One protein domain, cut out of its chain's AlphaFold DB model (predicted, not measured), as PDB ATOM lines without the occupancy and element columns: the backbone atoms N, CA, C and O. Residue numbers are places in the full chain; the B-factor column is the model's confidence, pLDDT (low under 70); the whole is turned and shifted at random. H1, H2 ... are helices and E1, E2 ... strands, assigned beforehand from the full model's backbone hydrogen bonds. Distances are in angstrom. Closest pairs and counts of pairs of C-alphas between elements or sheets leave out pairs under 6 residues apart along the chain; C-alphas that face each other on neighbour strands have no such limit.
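AT A GLANCE: This is residues 27 to 173 of the 839 residues of an uncharacterized protein of Candidatus Aminicenantes bacterium (UniProt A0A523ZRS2). A small closed barrel of six strands has the long helix H3 packed outside it along E5, while H1 lies off the barrel beyond short H2. The 147 printed residues run E1 E2 E3 E4 H1 H2 H3 E5 E6; round the antiparallel ring stand E1 E2 E3 E4 E6 E5. The class is mixed, helices and strands; the whole is compact, radius of gyration of the C-alphas 15.5 A, spanning 38 by 37 by 27 A.

IN THESE COORDINATES: E1, residues 36 to 43, begins at C-alpha 36 (99.699, 102.663, 143.572) and measures 20.4 A. E2, 49 to 62, is 27.3 A; E3, 67 to 80, 28.4 A; E4, 91 to 96, 16.2 A. H1, 102 to 116, is 20.7 A; H2, 121 to 124, 5.2 A; H3, 126 to 147, 30.0 A. E5, 156 to 162, is 17.1 A; E6, 167 to 173, 20.2 A, ends at C-alpha 173 (115.800, 103.556, 133.898).

HOW THE PARTS SIT: E1 to E4 form a meander, each strand the antiparallel neighbour of the one before. Within hydrogen-bond range are N 37 and O 54 (E1, E2), 2.8 A; N 53 and O 75 (E2, E3), 2.9 A; N 69 and O 94 (E3, E4), 2.8 A; N 95 and O 170 (E4, E6), 2.9 A; N 160 and O 169 (E5, E6), 2.9 A; and N 42 and O 159 (E1, E5), 3.0 A. E2 bends by 93 degrees at residue 58 and E3 by 89 degrees at residue 70. H3 is on the barrel, outside it, height 10.5 A, along E5 at 15 degrees on the local plane; their closest C-alphas, Ala 133 and Ile 156, are 6.4 A apart. H2, also on it and outside, touches H3 only at the corner, closest C-alphas Leu 122 and Val 129, 5.4 A. H1 is not on the barrel. Every O i to N i+4 pair is within range in H1 and H3; H2 is too short for one.

THE WHOLE: The C-alphas farthest apart, Arg 27 and Val 145, are 45.6 A apart. The printed part has no cut, no link is long, and no printed residue is under 70 in pLDDT.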
ATOM      1  N   ARG A  27     100.391 112.120 157.536       89.06
ATOM      2  CA  ARG A  27     101.779 112.416 157.161       89.06
ATOM      3  C   ARG A  27     102.467 111.163 156.634       89.06
ATOM      4  O   ARG A  27     103.012 110.377 157.411       89.06
ATOM      5  N   VAL A  28     102.505 111.035 155.312       90.38
ATOM      6  CA  VAL A  28     103.283 109.995 154.634       90.38
ATOM      7  C   VAL A  28     104.779 110.268 154.835       90.38
ATOM      8  O   VAL A  28     105.245 111.403 154.748       90.38
ATOM      9  N   GLN A  29     105.540 109.225 155.167       89.31
ATOM     10  CA  GLN A  29     107.000 109.299 155.338       89.31
ATOM     11  C   GLN A  29     107.742 108.662 154.158       89.31
ATOM     12  O   GLN A  29     108.784 109.164 153.739       89.31
ATOM     13  N   ARG A  30     107.200 107.543 153.672       92.25
ATOM     14  CA  ARG A  30     107.622 106.781 152.499       92.25
ATOM     15  C   ARG A  30     106.449 105.930 152.010       92.25
ATOM     16  O   ARG A  30     105.526 105.694 152.800       92.25
ATOM     17  N   TYR A  31     106.547 105.435 150.784       94.00
ATOM     18  CA  TYR A  31     105.616 104.455 150.222       94.00
ATOM     19  C   TYR A  31     106.071 103.021 150.506       94.00
ATOM     20  O   TYR A  31     107.271 102.747 150.581       94.00
ATOM     21  N   ASP A  32     105.110 102.122 150.705       92.06
ATOM     22  CA  ASP A  32     105.362 100.695 150.917       92.06
ATOM     23  C   ASP A  32     105.115  99.916 149.605       92.06
ATOM     24  O   ASP A  32     104.365 100.396 148.747       92.06
ATOM     25  N   PRO A  33     105.720  98.727 149.425       93.00
ATOM     26  CA  PRO A  33     105.413  97.848 148.296       93.00
ATOM     27  C   PRO A  33     103.906  97.617 148.105       93.00
ATOM     28  O   PRO A  33     103.179  97.450 149.086       93.00
ATOM     29  N   GLY A  34     103.452  97.618 146.853       92.88
ATOM     30  CA  GLY A  34     102.045  97.528 146.452       92.88
ATOM     31  C   GLY A  34     101.287  98.861 146.464       92.88
ATOM     32  O   GLY A  34     100.115  98.894 146.103       92.88
ATOM     33  N   THR A  35     101.913  99.972 146.872       94.50
ATOM     34  CA  THR A  35     101.272 101.296 146.778       94.50
ATOM     35  C   THR A  35     101.147 101.706 145.312       94.50
ATOM     36  O   THR A  35     102.156 101.766 144.608       94.50
ATOM     37  N   GLU A  36      99.932 102.036 144.872       96.69
ATOM     38  CA  GLU A  36      99.699 102.663 143.572       96.69
ATOM     39  C   GLU A  36      99.842 104.186 143.676       96.69
ATOM     40  O   GLU A  36      99.301 104.818 144.585       96.69
ATOM     41  N   LEU A  37     100.583 104.769 142.740       97.12
ATOM     42  CA  LEU A  37     100.895 106.191 142.680       97.12
ATOM     43  C   LEU A  37     100.532 106.722 141.297       97.12
ATOM     44  O   LEU A  37     100.836 106.088 140.287       97.12
ATOM     45  N   THR A  38      99.922 107.901 141.255       97.50
ATOM     46  CA  THR A  38      99.580 108.582 140.005       97.50
ATOM     47  C   THR A  38     100.297 109.916 139.959       97.50
ATOM     48  O   THR A  38     100.166 110.714 140.888       97.50
ATOM     49  N   TYR A  39     101.025 110.166 138.873       97.19
ATOM     50  CA  TYR A  39     101.742 111.421 138.672       97.19
ATOM     51  C   TYR A  39     101.499 111.974 137.278       97.19
ATOM     52  O   TYR A  39     101.462 111.228 136.300       97.19
ATOM     53  N   GLU A  40     101.401 113.293 137.198       97.06
ATOM     54  CA  GLU A  40     101.687 114.013 135.965       97.06
ATOM     55  C   GLU A  40     103.191 114.250 135.899       97.06
ATOM     56  O   GLU A  40     103.819 114.687 136.871       97.06
ATOM     57  N   ILE A  41     103.769 113.885 134.765       96.75
ATOM     58  CA  ILE A  41     105.201 113.920 134.529       96.75
ATOM     59  C   ILE A  41     105.517 114.810 133.334       96.75
ATOM     60  O   ILE A  41     104.686 115.001 132.446       96.75
ATOM     61  N   GLN A  42     106.762 115.270 133.285       96.81
ATOM     62  CA  GLN A  42     107.345 115.908 132.114       96.81
ATOM     63  C   GLN A  42     108.581 115.114 131.677       96.81
ATOM     64  O   GLN A  42     109.512 114.936 132.470       96.81
ATOM     65  N   GLY A  43     108.582 114.629 130.434       95.88
ATOM     66  CA  GLY A  43     109.717 113.969 129.788       95.88
ATOM     67  C   GLY A  43     110.916 114.906 129.678       95.88
ATOM     68  O   GLY A  43     110.740 116.120 129.654       95.88
ATOM     69  N   VAL A  44     112.144 114.385 129.687       94.50
ATOM     70  CA  VAL A  44     113.350 115.239 129.704       94.50
ATOM     71  C   VAL A  44     113.676 115.804 128.325       94.50
ATOM     72  O   VAL A  44     113.613 117.010 128.142       94.50
ATOM     73  N   VAL A  45     113.983 114.951 127.352       92.31
ATOM     74  CA  VAL A  45     114.157 115.339 125.944       92.31
ATOM     75  C   VAL A  45     113.570 114.198 125.108       92.31
ATOM     76  O   VAL A  45     114.123 113.099 125.198       92.31
ATOM     77  N   PRO A  46     112.466 114.407 124.360       90.56
ATOM     78  CA  PRO A  46     111.641 115.625 124.278       90.56
ATOM     79  C   PRO A  46     110.840 115.935 125.563       90.56
ATOM     80  O   PRO A  46     110.635 115.070 126.417       90.56
ATOM     81  N   ALA A  47     110.382 117.186 125.692       92.25
ATOM     82  CA  ALA A  47     109.735 117.737 126.890       92.25
ATOM     83  C   ALA A  47     108.216 117.471 127.004       92.25
ATOM     84  O   ALA A  47     107.496 118.282 127.587       92.25
ATOM     85  N   GLY A  48     107.719 116.359 126.447       94.06
ATOM     86  CA  GLY A  48     106.291 116.024 126.476       94.06
ATOM     87  C   GLY A  48     105.757 115.756 127.886       94.06
ATOM     88  O   GLY A  48     106.514 115.458 128.811       94.06
ATOM     89  N   THR A  49     104.444 115.832 128.064       96.56
ATOM     90  CA  THR A  49     103.757 115.568 129.330       96.56
ATOM     91  C   THR A  49     102.903 114.310 129.243       96.56
ATOM     92  O   THR A  49     102.286 114.002 128.223       96.56
ATOM     93  N   ALA A  50     102.869 113.552 130.335       96.44
ATOM     94  CA  ALA A  50     102.076 112.333 130.428       96.44
ATOM     95  C   ALA A  50     101.563 112.123 131.853       96.44
ATOM     96  O   ALA A  50     102.170 112.572 132.826       96.44
ATOM     97  N   ARG A  51     100.460 111.390 131.980       97.31
ATOM     98  CA  ARG A  51      99.961 110.885 133.258       97.31
ATOM     99  C   ARG A  51     100.347 109.418 133.399       97.31
ATOM    100  O   ARG A  51      99.982 108.602 132.555       97.31
ATOM    101  N   LEU A  52     101.081 109.091 134.459       95.69
ATOM    102  CA  LEU A  52     101.519 107.728 134.762       95.69
ATOM    103  C   LEU A  52     100.747 107.152 135.938       95.69
ATOM    104  O   LEU A  52     100.504 107.853 136.923       95.69
ATOM    105  N   LYS A  53     100.483 105.848 135.870       97.75
ATOM    106  CA  LYS A  53     100.128 105.022 137.022       97.75
ATOM    107  C   LYS A  53     101.287 104.075 137.330       97.75
ATOM    108  O   LYS A  53     101.686 103.278 136.483       97.75
ATOM    109  N   LEU A  54     101.834 104.165 138.534       97.75
ATOM    110  CA  LEU A  54     102.991 103.403 138.999       97.75
ATOM    111  C   LEU A  54     102.593 102.510 140.177       97.75
ATOM    112  O   LEU A  54     101.847 102.940 141.049       97.75
ATOM    113  N   GLU A  55     103.131 101.297 140.243       97.94
ATOM    114  CA  GLU A  55     103.071 100.447 141.437       97.94
ATOM    115  C   GLU A  55     104.457 100.382 142.084       97.94
ATOM    116  O   GLU A  55     105.446 100.091 141.411       97.94
ATOM    117  N   VAL A  56     104.553 100.628 143.389       97.25
ATOM    118  CA  VAL A  56     105.812 100.467 144.129       97.25
ATOM    119  C   VAL A  56     106.128  98.981 144.297       97.25
ATOM    120  O   VAL A  56     105.424  98.276 145.008       97.25
ATOM    121  N   GLU A  57     107.224  98.506 143.706       95.69
ATOM    122  CA  GLU A  57     107.696  97.124 143.870       95.69
ATOM    123  C   GLU A  57     108.580  96.981 145.115       95.69
ATOM    124  O   GLU A  57     108.413  96.061 145.914       95.69
ATOM    125  N   GLU A  58     109.529  97.904 145.300       92.62
ATOM    126  CA  GLU A  58     110.464  97.877 146.427       92.62
ATOM    127  C   GLU A  58     110.881  99.290 146.852       92.62
ATOM    128  O   GLU A  58     111.172 100.160 146.031       92.62
ATOM    129  N   PHE A  59     110.994  99.503 148.164       92.25
ATOM    130  CA  PHE A  59     111.753 100.620 148.719       92.25
ATOM    131  C   PHE A  59     113.241 100.246 148.781       92.25
ATOM    132  O   PHE A  59     113.651  99.462 149.642       92.25
ATOM    133  N   VAL A  60     114.049 100.811 147.883       89.25
ATOM    134  CA  VAL A  60     115.470 100.453 147.736       89.25
ATOM    135  C   VAL A  60     116.297 101.043 148.878       89.25
ATOM    136  O   VAL A  60     117.095 100.345 149.506       89.25
ATOM    137  N   GLY A  61     116.084 102.324 149.189       86.06
ATOM    138  CA  GLY A  61     116.821 103.013 150.245       86.06
ATOM    139  C   GLY A  61     116.583 104.520 150.278       86.06
ATOM    140  O   GLY A  61     115.868 105.081 149.450       86.06
ATOM    141  N   GLY A  62     117.186 105.194 151.258       84.25
ATOM    142  CA  GLY A  62     117.128 106.649 151.363       84.25
ATOM    143  C   GLY A  62     118.401 107.240 151.952       84.25
ATOM    144  O   GLY A  62     118.874 106.788 152.992       84.25
ATOM    145  N   GLY A  63     118.922 108.264 151.280       84.81
ATOM    146  CA  GLY A  63     120.088 109.041 151.689       84.81
ATOM    147  C   GLY A  63     119.722 110.490 152.015       84.81
ATOM    148  O   GLY A  63     118.556 110.827 152.231       84.81
ATOM    149  N   PHE A  64     120.721 111.375 152.029       88.50
ATOM    150  CA  PHE A  64     120.488 112.813 152.214       88.50
ATOM    151  C   PHE A  64     119.798 113.448 150.997       88.50
ATOM    152  O   PHE A  64     118.959 114.323 151.167       88.50
ATOM    153  N   ALA A  65     120.072 112.994 149.773       88.19
ATOM    154  CA  ALA A  65     119.435 113.562 148.581       88.19
ATOM    155  C   ALA A  65     117.931 113.243 148.497       88.19
ATOM    156  O   ALA A  65     117.148 114.076 148.051       88.19
ATOM    157  N   GLY A  66     117.512 112.060 148.954       92.88
ATOM    158  CA  GLY A  66     116.136 111.596 148.811       92.88
ATOM    159  C   GLY A  66     115.976 110.100 149.069       92.88
ATOM    160  O   GLY A  66     116.853 109.466 149.659       92.88
ATOM    161  N   GLN A  67     114.852 109.551 148.622       94.44
ATOM    162  CA  GLN A  67     114.491 108.131 148.718       94.44
ATOM    163  C   GLN A  67     114.260 107.559 147.326       94.44
ATOM    164  O   GLN A  67     113.691 108.242 146.478       94.44
ATOM    165  N   VAL A  68     114.710 106.322 147.118       95.00
ATOM    166  CA  VAL A  68     114.667 105.617 145.835       95.00
ATOM    167  C   VAL A  68     113.768 104.394 145.955       95.00
ATOM    168  O   VAL A  68     113.860 103.622 146.916       95.00
ATOM    169  N   TYR A  69     112.923 104.221 144.950       96.62
ATOM    170  CA  TYR A  69     111.961 103.142 144.819       96.62
ATOM    171  C   TYR A  69     112.178 102.433 143.488       96.62
ATOM    172  O   TYR A  69     112.449 103.081 142.477       96.62
ATOM    173  N   LYS A  70     112.007 101.115 143.485       97.19
ATOM    174  CA  LYS A  70     111.740 100.365 142.263       97.19
ATOM    175  C   LYS A  70     110.234 100.403 142.034       97.19
ATOM    176  O   LYS A  70     109.477 100.030 142.933       97.19
ATOM    177  N   VAL A  71     109.805 100.886 140.875       98.06
ATOM    178  CA  VAL A  71     108.386 101.024 140.523       98.06
ATOM    179  C   VAL A  71     108.098 100.330 139.204       98.06
ATOM    180  O   VAL A  71     108.932 100.366 138.308       98.06
ATOM    181  N   ARG A  72     106.916  99.735 139.063       98.06
ATOM    182  CA  ARG A  72     106.427  99.177 137.800       98.06
ATOM    183  C   ARG A  72     105.453 100.146 137.151       98.06
ATOM    184  O   ARG A  72     104.509 100.593 137.805       98.06
ATOM    185  N   LEU A  73     105.650 100.440 135.869       97.44
ATOM    186  CA  LEU A  73     104.705 101.248 135.104       97.44
ATOM    187  C   LEU A  73     103.461 100.415 134.770       97.44
ATOM    188  O   LEU A  73     103.555  99.406 134.075       97.44
ATOM    189  N   LYS A  74     102.297 100.820 135.284       97.50
ATOM    190  CA  LYS A  74     101.011 100.147 135.047       97.50
ATOM    191  C   LYS A  74     100.257 100.721 133.870       97.50
ATOM    192  O   LYS A  74      99.642  99.954 133.143       97.50
ATOM    193  N   ASP A  75     100.291 102.036 133.720       96.00
ATOM    194  CA  ASP A  75      99.571 102.750 132.673       96.00
ATOM    195  C   ASP A  75     100.269 104.077 132.360       96.00
ATOM    196  O   ASP A  75     100.862 104.696 133.253       96.00
ATOM    197  N   VAL A  76     100.200 104.500 131.100       94.19
ATOM    198  CA  VAL A  76     100.747 105.767 130.609       94.19
ATOM    199  C   VAL A  76      99.783 106.385 129.607       94.19
ATOM    200  O   VAL A  76      99.509 105.825 128.548       94.19
ATOM    201  N   LYS A  77      99.303 107.586 129.925       94.44
ATOM    202  CA  LYS A  77      98.465 108.386 129.036       94.44
ATOM    203  C   LYS A  77      99.213 109.651 128.645       94.44
ATOM    204  O   LYS A  77      99.489 110.480 129.512       94.44
ATOM    205  N   SER A  78      99.534 109.806 127.361       92.75
ATOM    206  CA  SER A  78     100.108 111.066 126.874       92.75
ATOM    207  C   SER A  78      99.090 112.198 127.021       92.75
ATOM    208  O   SER A  78      97.896 111.994 126.786       92.75
ATOM    209  N   LEU A  79      99.561 113.364 127.458       92.56
ATOM    210  CA  LEU A  79      98.762 114.583 127.571       92.56
ATOM    211  C   LEU A  79      99.147 115.556 126.453       92.56
ATOM    212  O   LEU A  79      98.276 116.002 125.715       92.56
ATOM    213  N   GLU A  80     100.445 115.822 126.290       91.06
ATOM    214  CA  GLU A  80     100.973 116.717 125.258       91.06
ATOM    215  C   GLU A  80     102.359 116.253 124.794       91.06
ATOM    216  O   GLU A  80     103.238 115.967 125.606       91.06
ATOM    217  N   GLY A  81     102.586 116.194 123.481       87.25
ATOM    218  CA  GLY A  81     103.859 115.738 122.922       87.25
ATOM    219  C   GLY A  81     104.177 114.268 123.233       87.25
ATOM    220  O   GLY A  81     103.307 113.463 123.575       87.25
ATOM    221  N   ARG A  82     105.449 113.892 123.069       86.69
ATOM    222  CA  ARG A  82     105.946 112.530 123.316       86.69
ATOM    223  C   ARG A  82     106.815 112.502 124.569       86.69
ATOM    224  O   ARG A  82     107.623 113.399 124.783       86.69
ATOM    225  N   VAL A  83     106.693 111.433 125.353       89.00
ATOM    226  CA  VAL A  83     107.666 111.063 126.390       89.00
ATOM    227  C   VAL A  83     108.349 109.768 125.957       89.00
ATOM    228  O   VAL A  83     107.676 108.780 125.672       89.00
ATOM    229  N   GLU A  84     109.677 109.773 125.872       89.06
ATOM    230  CA  GLU A  84     110.459 108.627 125.392       89.06
ATOM    231  C   GLU A  84     110.952 107.716 126.529       89.06
ATOM    232  O   GLU A  84     111.132 108.147 127.667       89.06
ATOM    233  N   GLY A  85     111.170 106.432 126.215       89.81
ATOM    234  CA  GLY A  85     111.745 105.430 127.129       89.81
ATOM    235  C   GLY A  85     110.782 104.822 128.160       89.81
ATOM    236  O   GLY A  85     111.198 104.008 128.991       89.81
ATOM    237  N   LEU A  86     109.495 105.184 128.116       93.25
ATOM    238  CA  LEU A  86     108.456 104.631 128.989       93.25
ATOM    239  C   LEU A  86     107.661 103.526 128.289       93.25
ATOM    240  O   LEU A  86     107.019 103.756 127.269       93.25
ATOM    241  N   HIS A  87     107.682 102.335 128.881       94.19
ATOM    242  CA  HIS A  87     107.041 101.125 128.382       94.19
ATOM    243  C   HIS A  87     106.219 100.490 129.501       94.19
ATOM    244  O   HIS A  87     106.709 100.254 130.610       94.19
ATOM    245  N   GLN A  88     104.944 100.232 129.219       94.12
ATOM    246  CA  GLN A  88     104.038  99.603 130.173       94.12
ATOM    247  C   GLN A  88     104.574  98.227 130.602       94.12
ATOM    248  O   GLN A  88     105.145  97.485 129.808       94.12
ATOM    249  N   GLY A  89     104.424  97.893 131.883       93.88
ATOM    250  CA  GLY A  89     104.909  96.646 132.474       93.88
ATOM    251  C   GLY A  89     106.380  96.657 132.903       93.88
ATOM    252  O   GLY A  89     106.762  95.814 133.715       93.88
ATOM    253  N   HIS A  90     107.194  97.612 132.437       95.81
ATOM    254  CA  HIS A  90     108.612  97.695 132.798       95.81
ATOM    255  C   HIS A  90     108.827  98.312 134.189       95.81
ATOM    256  O   HIS A  90     108.005  99.090 134.690       95.81
ATOM    257  N   SER A  91     109.960  97.966 134.812       97.25
ATOM    258  CA  SER A  91     110.400  98.550 136.082       97.25
ATOM    259  C   SER A  91     111.325  99.747 135.864       97.25
ATOM    260  O   SER A  91     112.222  99.715 135.022       97.25
ATOM    261  N   TYR A  92     111.161 100.765 136.700       97.75
ATOM    262  CA  TYR A  92     111.911 102.017 136.689       97.75
ATOM    263  C   TYR A  92     112.424 102.352 138.089       97.75
ATOM    264  O   TYR A  92     111.902 101.867 139.099       97.75
ATOM    265  N   ALA A  93     113.448 103.202 138.158       97.38
ATOM    266  CA  ALA A  93     113.889 103.798 139.410       97.38
ATOM    267  C   ALA A  93     113.195 105.153 139.594       97.38
ATOM    268  O   ALA A  93     113.362 106.070 138.796       97.38
ATOM    269  N   MET A  94     112.414 105.281 140.663       97.75
ATOM    270  CA  MET A  94     111.753 106.525 141.043       97.75
ATOM    271  C   MET A  94     112.453 107.117 142.260       97.75
ATOM    272  O   MET A  94     112.527 106.475 143.312       97.75
ATOM    273  N   LYS A  95     112.945 108.351 142.148       97.38
ATOM    274  CA  LYS A  95     113.614 109.061 143.243       97.38
ATOM    275  C   LYS A  95     112.806 110.281 143.663       97.38
ATOM    276  O   LYS A  95     112.439 111.103 142.836       97.38
ATOM    277  N   ILE A  96     112.558 110.420 144.966       97.25
ATOM    278  CA  ILE A  96     111.844 111.562 145.557       97.25
ATOM    279  C   ILE A  96     112.789 112.291 146.518       97.25
ATOM    280  O   ILE A  96     113.335 111.680 147.442       97.25
ATOM    281  N   PHE A  97     112.983 113.600 146.335       96.75
ATOM    282  CA  PHE A  97     114.065 114.397 146.950       96.75
ATOM    283  C   PHE A  97     113.860 114.812 148.417       96.75
ATOM    284  O   PHE A  97     114.224 115.906 148.868       96.75
ATOM    285  N   ILE A  98     113.311 113.909 149.223       94.38
ATOM    286  CA  ILE A  98     113.059 114.112 150.647       94.38
ATOM    287  C   ILE A  98     113.519 112.894 151.445       94.38
ATOM    288  O   ILE A  98     112.949 111.830 151.258       94.38
ATOM    289  N   PRO A  99     114.487 113.008 152.371       92.50
ATOM    290  CA  PRO A  99     114.943 111.874 153.161       92.50
ATOM    291  C   PRO A  99     113.812 111.257 153.985       92.50
ATOM    292  O   PRO A  99     113.019 111.998 154.579       92.50
ATOM    293  N   PRO A 100     113.774 109.919 154.120       87.50
ATOM    294  CA  PRO A 100     112.798 109.267 154.986       87.50
ATOM    295  C   PRO A 100     113.098 109.546 156.466       87.50
ATOM    296  O   PRO A 100     112.192 109.582 157.296       87.50
ATOM    297  N   SER A 101     114.368 109.757 156.831       84.31
ATOM    298  CA  SER A 101     114.782 110.050 158.207       84.31
ATOM    299  C   SER A 101     114.611 111.531 158.547       84.31
ATOM    300  O   SER A 101     115.138 112.407 157.859       84.31
ATOM    301  N   GLY A 102     113.934 111.813 159.666       83.12
ATOM    302  CA  GLY A 102     113.759 113.178 160.171       83.12
ATOM    303  C   GLY A 102     115.086 113.869 160.497       83.12
ATOM    304  O   GLY A 102     115.248 115.041 160.168       83.12
ATOM    305  N   PHE A 103     116.052 113.134 161.060       83.00
ATOM    306  CA  PHE A 103     117.395 113.652 161.337       83.00
ATOM    307  C   PHE A 103     118.149 113.982 160.044       83.00
ATOM    308  O   PHE A 103     118.657 115.089 159.908       83.00
ATOM    309  N   ALA A 104     118.160 113.070 159.063       86.38
ATOM    310  CA  ALA A 104     118.849 113.302 157.789       86.38
ATOM    311  C   ALA A 104     118.264 114.511 157.040       86.38
ATOM    312  O   ALA A 104     119.009 115.349 156.533       86.38
ATOM    313  N   LYS A 105     116.928 114.642 157.031       90.38
ATOM    314  CA  LYS A 105     116.224 115.803 156.469       90.38
ATOM    315  C   LYS A 105     116.603 117.100 157.185       90.38
ATOM    316  O   LYS A 105     116.860 118.099 156.521       90.38
ATOM    317  N   PHE A 106     116.622 117.093 158.519       89.19
ATOM    318  CA  PHE A 106     116.996 118.254 159.329       89.19
ATOM    319  C   PHE A 106     118.444 118.683 159.074       89.19
ATOM    320  O   PHE A 106     118.672 119.830 158.701       89.19
ATOM    321  N   PHE A 107     119.390 117.746 159.185       89.88
ATOM    322  CA  PHE A 107     120.815 117.994 158.973       89.88
ATOM    323  C   PHE A 107     121.089 118.551 157.573       89.88
ATOM    324  O   PHE A 107     121.660 119.631 157.444       89.88
ATOM    325  N   ARG A 108     120.587 117.888 156.521       92.19
ATOM    326  CA  ARG A 108     120.703 118.384 155.142       92.19
ATOM    327  C   ARG A 108     120.170 119.802 155.001       92.19
ATOM    328  O   ARG A 108     120.820 120.637 154.382       92.19
ATOM    329  N   ASN A 109     118.969 120.062 155.518       91.94
ATOM    330  CA  ASN A 109     118.332 121.361 155.353       91.94
ATOM    331  C   ASN A 109     119.127 122.473 156.043       91.94
ATOM    332  O   ASN A 109     119.185 123.563 155.492       91.94
ATOM    333  N   ILE A 110     119.754 122.201 157.193       90.56
ATOM    334  CA  ILE A 110     120.649 123.160 157.854       90.56
ATOM    335  C   ILE A 110     121.876 123.433 156.992       90.56
ATOM    336  O   ILE A 110     122.157 124.591 156.704       90.56
ATOM    337  N   ILE A 111     122.569 122.382 156.542       91.44
ATOM    338  CA  ILE A 111     123.769 122.534 155.709       91.44
ATOM    339  C   ILE A 111     123.437 123.299 154.423       91.44
ATOM    340  O   ILE A 111     124.164 124.207 154.033       91.44
ATOM    341  N   TYR A 112     122.313 122.993 153.779       92.69
ATOM    342  CA  TYR A 112     121.891 123.707 152.577       92.69
ATOM    343  C   TYR A 112     121.504 125.164 152.864       92.69
ATOM    344  O   TYR A 112     121.940 126.067 152.152       92.69
ATOM    345  N   ALA A 113     120.732 125.416 153.925       91.50
ATOM    346  CA  ALA A 113     120.313 126.765 154.304       91.50
ATOM    347  C   ALA A 113     121.497 127.650 154.716       91.50
ATOM    348  O   ALA A 113     121.499 128.834 154.395       91.50
ATOM    349  N   ALA A 114     122.527 127.091 155.355       90.88
ATOM    350  CA  ALA A 114     123.750 127.828 155.658       90.88
ATOM    351  C   ALA A 114     124.430 128.351 154.380       90.88
ATOM    352  O   ALA A 114     125.005 129.434 154.395       90.88
ATOM    353  N   GLY A 115     124.340 127.604 153.273       90.06
ATOM    354  CA  GLY A 115     124.999 127.954 152.013       90.06
ATOM    355  C   GLY A 115     124.166 128.873 151.128       90.06
ATOM    356  O   GLY A 115     124.666 129.878 150.639       90.06
ATOM    357  N   PHE A 116     122.883 128.550 150.975       91.56
ATOM    358  CA  PHE A 116     121.998 129.164 149.979       91.56
ATOM    359  C   PHE A 116     120.860 129.997 150.582       91.56
ATOM    360  O   PHE A 116     120.068 130.584 149.844       91.56
ATOM    361  N   GLN A 117     120.742 130.019 151.916       92.06
ATOM    362  CA  GLN A 117     119.717 130.743 152.683       92.06
ATOM    363  C   GLN A 117     118.282 130.415 152.238       92.06
ATOM    364  O   GLN A 117     117.374 131.239 152.301       92.06
ATOM    365  N   GLY A 118     118.067 129.171 151.806       89.81
ATOM    366  CA  GLY A 118     116.786 128.692 151.310       89.81
ATOM    367  C   GLY A 118     116.547 127.206 151.583       89.81
ATOM    368  O   GLY A 118     117.407 126.508 152.127       89.81
ATOM    369  N   PRO A 119     115.347 126.702 151.249       91.88
ATOM    370  CA  PRO A 119     115.052 125.274 151.294       91.88
ATOM    371  C   PRO A 119     115.881 124.500 150.260       91.88
ATOM    372  O   PRO A 119     116.225 125.042 149.219       91.88
ATOM    373  N   PHE A 120     116.137 123.214 150.522       94.50
ATOM    374  CA  PHE A 120     116.830 122.324 149.584       94.50
ATOM    375  C   PHE A 120     116.124 122.293 148.222       94.50
ATOM    376  O   PHE A 120     115.008 121.776 148.121       94.50
ATOM    377  N   SER A 121     116.758 122.857 147.192       94.50
ATOM    378  CA  SER A 121     116.070 123.216 145.947       94.50
ATOM    379  C   SER A 121     115.545 122.023 145.170       94.50
ATOM    380  O   SER A 121     114.407 122.075 144.726       94.50
ATOM    381  N   LEU A 122     116.283 120.911 145.110       94.69
ATOM    382  CA  LEU A 122     115.797 119.690 144.456       94.69
ATOM    383  C   LEU A 122     114.522 119.129 145.107       94.69
ATOM    384  O   LEU A 122     113.758 118.436 144.452       94.69
ATOM    385  N   GLN A 123     114.251 119.430 146.383       95.19
ATOM    386  CA  GLN A 123     112.988 119.032 147.010       95.19
ATOM    387  C   GLN A 123     111.821 119.919 146.557       95.19
ATOM    388  O   GLN A 123     110.689 119.456 146.543       95.19
ATOM    389  N   VAL A 124     112.045 121.201 146.276       94.25
ATOM    390  CA  VAL A 124     110.954 122.194 146.265       94.25
ATOM    391  C   VAL A 124     110.843 123.033 145.002       94.25
ATOM    392  O   VAL A 124     109.870 123.771 144.873       94.25
ATOM    393  N   ASN A 125     111.843 122.981 144.128       95.44
ATOM    394  CA  ASN A 125     111.916 123.773 142.913       95.44
ATOM    395  C   ASN A 125     111.959 122.826 141.695       95.44
ATOM    396  O   ASN A 125     112.997 122.193 141.470       95.44
ATOM    397  N   PRO A 126     110.870 122.741 140.908       94.81
ATOM    398  CA  PRO A 126     110.836 121.962 139.673       94.81
ATOM    399  C   PRO A 126     111.951 122.336 138.688       94.81
ATOM    400  O   PRO A 126     112.557 121.434 138.118       94.81
ATOM    401  N   ASP A 127     112.309 123.621 138.573       94.75
ATOM    402  CA  ASP A 127     113.377 124.088 137.674       94.75
ATOM    403  C   ASP A 127     114.748 123.526 138.072       94.75
ATOM    404  O   ASP A 127     115.573 123.220 137.215       94.75
ATOM    405  N   ALA A 128     114.993 123.333 139.374       95.31
ATOM    406  CA  ALA A 128     116.240 122.743 139.860       95.31
ATOM    407  C   ALA A 128     116.352 121.261 139.472       95.31
ATOM    408  O   ALA A 128     117.416 120.793 139.066       95.31
ATOM    409  N   VAL A 129     115.245 120.518 139.584       95.56
ATOM    410  CA  VAL A 129     115.185 119.110 139.168       95.56
ATOM    411  C   VAL A 129     115.302 118.997 137.651       95.56
ATOM    412  O   VAL A 129     116.037 118.139 137.157       95.56
ATOM    413  N   ARG A 130     114.635 119.904 136.928       95.94
ATOM    414  CA  ARG A 130     114.663 119.999 135.471       95.94
ATOM    415  C   ARG A 130     116.068 120.270 134.944       95.94
ATOM    416  O   ARG A 130     116.558 119.512 134.112       95.94
ATOM    417  N   ALA A 131     116.748 121.277 135.487       96.31
ATOM    418  CA  ALA A 131     118.122 121.600 135.121       96.31
ATOM    419  C   ALA A 131     119.073 120.420 135.381       96.31
ATOM    420  O   ALA A 131     119.861 120.054 134.511       96.31
ATOM    421  N   GLY A 132     118.947 119.752 136.535       95.69
ATOM    422  CA  GLY A 132     119.723 118.544 136.825       95.69
ATOM    423  C   GLY A 132     119.467 117.406 135.828       95.69
ATOM    424  O   GLY A 132     120.404 116.712 135.432       95.69
ATOM    425  N   ALA A 133     118.212 117.221 135.399       96.56
ATOM    426  CA  ALA A 133     117.841 116.170 134.452       96.56
ATOM    427  C   ALA A 133     118.405 116.431 133.049       96.56
ATOM    428  O   ALA A 133     118.950 115.522 132.419       96.56
ATOM    429  N   LEU A 134     118.347 117.683 132.591       97.19
ATOM    430  CA  LEU A 134     118.904 118.096 131.304       97.19
ATOM    431  C   LEU A 134     120.436 117.998 131.291       97.19
ATOM    432  O   LEU A 134     121.002 117.451 130.341       97.19
ATOM    433  N   TRP A 135     121.110 118.419 132.371       97.12
ATOM    434  CA  TRP A 135     122.550 118.187 132.541       97.12
ATOM    435  C   TRP A 135     122.898 116.707 132.404       97.12
ATOM    436  O   TRP A 135     123.824 116.360 131.676       97.12
ATOM    437  N   GLN A 136     122.148 115.827 133.067       96.75
ATOM    438  CA  GLN A 136     122.392 114.388 133.014       96.75
ATOM    439  C   GLN A 136     122.186 113.805 131.608       96.75
ATOM    440  O   GLN A 136     123.025 113.022 131.165       96.75
ATOM    441  N   LYS A 137     121.137 114.210 130.874       96.00
ATOM    442  CA  LYS A 137     120.931 113.802 129.469       96.00
ATOM    443  C   LYS A 137     122.088 114.232 128.565       96.00
ATOM    444  O   LYS A 137     122.561 113.435 127.759       96.00
ATOM    445  N   LEU A 138     122.581 115.461 128.725       97.19
ATOM    446  CA  LEU A 138     123.727 115.959 127.959       97.19
ATOM    447  C   LEU A 138     125.016 115.214 128.338       97.19
ATOM    448  O   LEU A 138     125.745 114.763 127.458       97.19
ATOM    449  N   ILE A 139     125.265 114.991 129.633       97.44
ATOM    450  CA  ILE A 139     126.400 114.190 130.122       97.44
ATOM    451  C   ILE A 139     126.349 112.762 129.568       97.44
ATOM    452  O   ILE A 139     127.390 112.210 129.211       97.44
ATOM    453  N   ARG A 140     125.155 112.171 129.450       97.00
ATOM    454  CA  ARG A 140     124.957 110.846 128.853       97.00
ATOM    455  C   ARG A 140     125.404 110.799 127.385       97.00
ATOM    456  O   ARG A 140     126.096 109.854 127.015       97.00
ATOM    457  N   ARG A 141     125.118 111.831 126.579       96.12
ATOM    458  CA  ARG A 141     125.676 111.965 125.212       96.12
ATOM    459  C   ARG A 141     127.201 112.096 125.230       96.12
ATOM    460  O   ARG A 141     127.900 111.376 124.522       96.12
ATOM    461  N   GLY A 142     127.735 112.939 126.117       97.06
ATOM    462  CA  GLY A 142     129.184 113.090 126.298       97.06
ATOM    463  C   GLY A 142     129.887 111.794 126.726       97.06
ATOM    464  O   GLY A 142     131.031 111.545 126.337       97.06
ATOM    465  N   ALA A 143     129.200 110.928 127.476       97.25
ATOM    466  CA  ALA A 143     129.688 109.600 127.831       97.25
ATOM    467  C   ALA A 143     129.790 108.675 126.610       97.25
ATOM    468  O   ALA A 143     130.763 107.927 126.517       97.25
ATOM    469  N   GLY A 144     128.881 108.788 125.637       96.31
ATOM    470  CA  GLY A 144     129.027 108.146 124.327       96.31
ATOM    471  C   GLY A 144     130.372 108.477 123.677       96.31
ATOM    472  O   GLY A 144     131.118 107.574 123.314       96.31
ATOM    473  N   VAL A 145     130.742 109.762 123.665       94.88
ATOM    474  CA  VAL A 145     131.998 110.244 123.064       94.88
ATOM    475  C   VAL A 145     133.241 109.816 123.856       94.88
ATOM    476  O   VAL A 145     134.201 109.299 123.293       94.88
ATOM    477  N   ARG A 146     133.270 110.044 125.178       93.69
ATOM    478  CA  ARG A 146     134.496 109.862 125.990       93.69
ATOM    479  C   ARG A 146     134.636 108.492 126.636       93.69
ATOM    480  O   ARG A 146     135.758 108.077 126.945       93.69
ATOM    481  N   LEU A 147     133.524 107.818 126.913       94.19
ATOM    482  CA  LEU A 147     133.481 106.507 127.568       94.19
ATOM    483  C   LEU A 147     133.138 105.379 126.586       94.19
ATOM    484  O   LEU A 147     133.301 104.220 126.953       94.19
ATOM    485  N   GLY A 148     132.744 105.708 125.350       92.75
ATOM    486  CA  GLY A 148     132.430 104.753 124.282       92.75
ATOM    487  C   GLY A 148     131.000 104.215 124.327       92.75
ATOM    488  O   GLY A 148     130.627 103.392 123.498       92.75
ATOM    489  N   SER A 149     130.188 104.639 125.299       93.94
ATOM    490  CA  SER A 149     128.786 104.240 125.390       93.94
ATOM    491  C   SER A 149     127.988 105.216 126.239       93.94
ATOM    492  O   SER A 149     128.403 105.597 127.335       93.94
ATOM    493  N   GLU A 150     126.790 105.554 125.774       94.62
ATOM    494  CA  GLU A 150     125.820 106.308 126.567       94.62
ATOM    495  C   GLU A 150     125.323 105.512 127.779       94.62
ATOM    496  O   GLU A 150     124.981 106.090 128.806       94.62
ATOM    497  N   ASN A 151     125.352 104.177 127.708       94.69
ATOM    498  CA  ASN A 151     124.926 103.301 128.802       94.69
ATOM    499  C   ASN A 151     125.851 103.375 130.025       94.69
ATOM    500  O   ASN A 151     125.525 102.789 131.057       94.69
ATOM    501  N   ALA A 152     126.977 104.091 129.923       96.50
ATOM    502  CA  ALA A 152     127.847 104.432 131.042       96.50
ATOM    503  C   ALA A 152     127.213 105.443 132.016       96.50
ATOM    504  O   ALA A 152     127.720 105.621 133.124       96.50
ATOM    505  N   VAL A 153     126.123 106.109 131.631       97.50
ATOM    506  CA  VAL A 153     125.374 107.059 132.461       97.50
ATOM    507  C   VAL A 153     123.909 106.645 132.457       97.50
ATOM    508  O   VAL A 153     123.326 106.452 131.393       97.50
ATOM    509  N   VAL A 154     123.315 106.517 133.645       96.69
ATOM    510  CA  VAL A 154     121.901 106.146 133.777       96.69
ATOM    511  C   VAL A 154     121.000 107.142 133.055       96.69
ATOM    512  O   VAL A 154     121.167 108.360 133.194       96.69
ATOM    513  N   ASP A 155     120.034 106.626 132.302       96.50
ATOM    514  CA  ASP A 155     119.101 107.470 131.575       96.50
ATOM    515  C   ASP A 155     117.969 108.001 132.463       96.50
ATOM    516  O   ASP A 155     117.285 107.243 133.155       96.50
ATOM    517  N   ILE A 156     117.756 109.318 132.429       96.62
ATOM    518  CA  ILE A 156     116.681 109.996 133.158       96.62
ATOM    519  C   ILE A 156     115.514 110.299 132.223       96.62
ATOM    520  O   ILE A 156     115.654 110.997 131.228       96.62
ATOM    521  N   LEU A 157     114.338 109.777 132.537       96.56
ATOM    522  CA  LEU A 157     113.212 109.754 131.608       96.56
ATOM    523  C   LEU A 157     112.260 110.920 131.845       96.56
ATOM    524  O   LEU A 157     111.818 111.551 130.886       96.56
ATOM    525  N   ALA A 158     111.971 111.235 133.111       97.19
ATOM    526  CA  ALA A 158     110.999 112.267 133.449       97.19
ATOM    527  C   ALA A 158     111.203 112.891 134.837       97.19
ATOM    528  O   ALA A 158     111.857 112.323 135.713       97.19
ATOM    529  N   THR A 159     110.571 114.045 135.051       97.69
ATOM    530  CA  THR A 159     110.499 114.758 136.337       97.69
ATOM    531  C   THR A 159     109.045 114.962 136.761       97.69
ATOM    532  O   THR A 159     108.177 115.110 135.901       97.69
ATOM    533  N   PHE A 160     108.770 114.982 138.068       97.50
ATOM    534  CA  PHE A 160     107.410 115.118 138.607       97.50
ATOM    535  C   PHE A 160     107.379 115.769 139.997       97.50
ATOM    536  O   PHE A 160     108.417 116.008 140.623       97.50
ATOM    537  N   ILE A 161     106.174 116.047 140.499       97.38
ATOM    538  CA  ILE A 161     105.938 116.534 141.862       97.38
ATOM    539  C   ILE A 161     105.126 115.493 142.626       97.38
ATOM    540  O   ILE A 161     104.071 115.061 142.174       97.38
ATOM    541  N   ASP A 162     105.611 115.115 143.805       96.75
ATOM    542  CA  ASP A 162     104.887 114.281 144.750       96.75
ATOM    543  C   ASP A 162     104.146 115.158 145.777       96.75
ATOM    544  O   ASP A 162     104.785 115.745 146.666       96.75
ATOM    545  N   PRO A 163     102.807 115.256 145.695       92.31
ATOM    546  CA  PRO A 163     102.038 116.107 146.593       92.31
ATOM    547  C   PRO A 163     101.890 115.510 147.996       92.31
ATOM    548  O   PRO A 163     101.686 116.256 148.945       92.31
ATOM    549  N   SER A 164     102.009 114.192 148.190       92.50
ATOM    550  CA  SER A 164     101.788 113.582 149.515       92.50
ATOM    551  C   SER A 164     102.996 113.730 150.446       92.50
ATOM    552  O   SER A 164     102.855 114.083 151.620       92.50
ATOM    553  N   LEU A 165     104.203 113.507 149.930       93.38
ATOM    554  CA  LEU A 165     105.474 113.752 150.609       93.38
ATOM    555  C   LEU A 165     105.882 115.229 150.547       93.38
ATOM    556  O   LEU A 165     106.675 115.687 151.381       93.38
ATOM    557  N   GLY A 166     105.332 115.974 149.587       94.12
ATOM    558  CA  GLY A 166     105.593 117.391 149.378       94.12
ATOM    559  C   GLY A 166     107.016 117.647 148.880       94.12
ATOM    560  O   GLY A 166     107.812 118.343 149.536       94.12
ATOM    561  N   SER A 167     107.363 116.984 147.777       96.38
ATOM    562  CA  SER A 167     108.700 117.000 147.186       96.38
ATOM    563  C   SER A 167     108.650 116.775 145.681       96.38
ATOM    564  O   SER A 167     107.864 115.967 145.207       96.38
ATOM    565  N   CYS A 168     109.557 117.391 144.934       97.69
ATOM    566  CA  CYS A 168     109.836 116.979 143.564       97.69
ATOM    567  C   CYS A 168     110.470 115.574 143.529       97.69
ATOM    568  O   CYS A 168     111.032 115.097 144.532       97.69
ATOM    569  N   GLY A 169     110.392 114.941 142.363       97.44
ATOM    570  CA  GLY A 169     110.984 113.645 142.070       97.44
ATOM    571  C   GLY A 169     111.365 113.487 140.600       97.44
ATOM    572  O   GLY A 169     111.085 114.346 139.762       97.44
ATOM    573  N   GLU A 170     112.036 112.381 140.307       97.44
ATOM    574  CA  GLU A 170     112.473 111.989 138.970       97.44
ATOM    575  C   GLU A 170     112.287 110.487 138.746       97.44
ATOM    576  O   GLU A 170     112.270 109.694 139.695       97.44
ATOM    577  N   LEU A 171     112.148 110.114 137.477       97.50
ATOM    578  CA  LEU A 171     112.047 108.741 137.009       97.50
ATOM    579  C   LEU A 171     113.215 108.462 136.059       97.50
ATOM    580  O   LEU A 171     113.419 109.203 135.098       97.50
ATOM    581  N   SER A 172     113.969 107.403 136.320       97.19
ATOM    582  CA  SER A 172     115.086 106.944 135.492       97.19
ATOM    583  C   SER A 172     114.922 105.471 135.127       97.19
ATOM    584  O   SER A 172     114.119 104.754 135.736       97.19
ATOM    585  N   GLU A 173     115.708 104.994 134.162       96.06
ATOM    586  CA  GLU A 173     115.800 103.556 133.898       96.06
ATOM    587  C   GLU A 173     116.182 102.792 135.182       96.06
ATOM    588  O   GLU A 173     116.881 103.305 136.066       96.06
TER     589      GLU A 173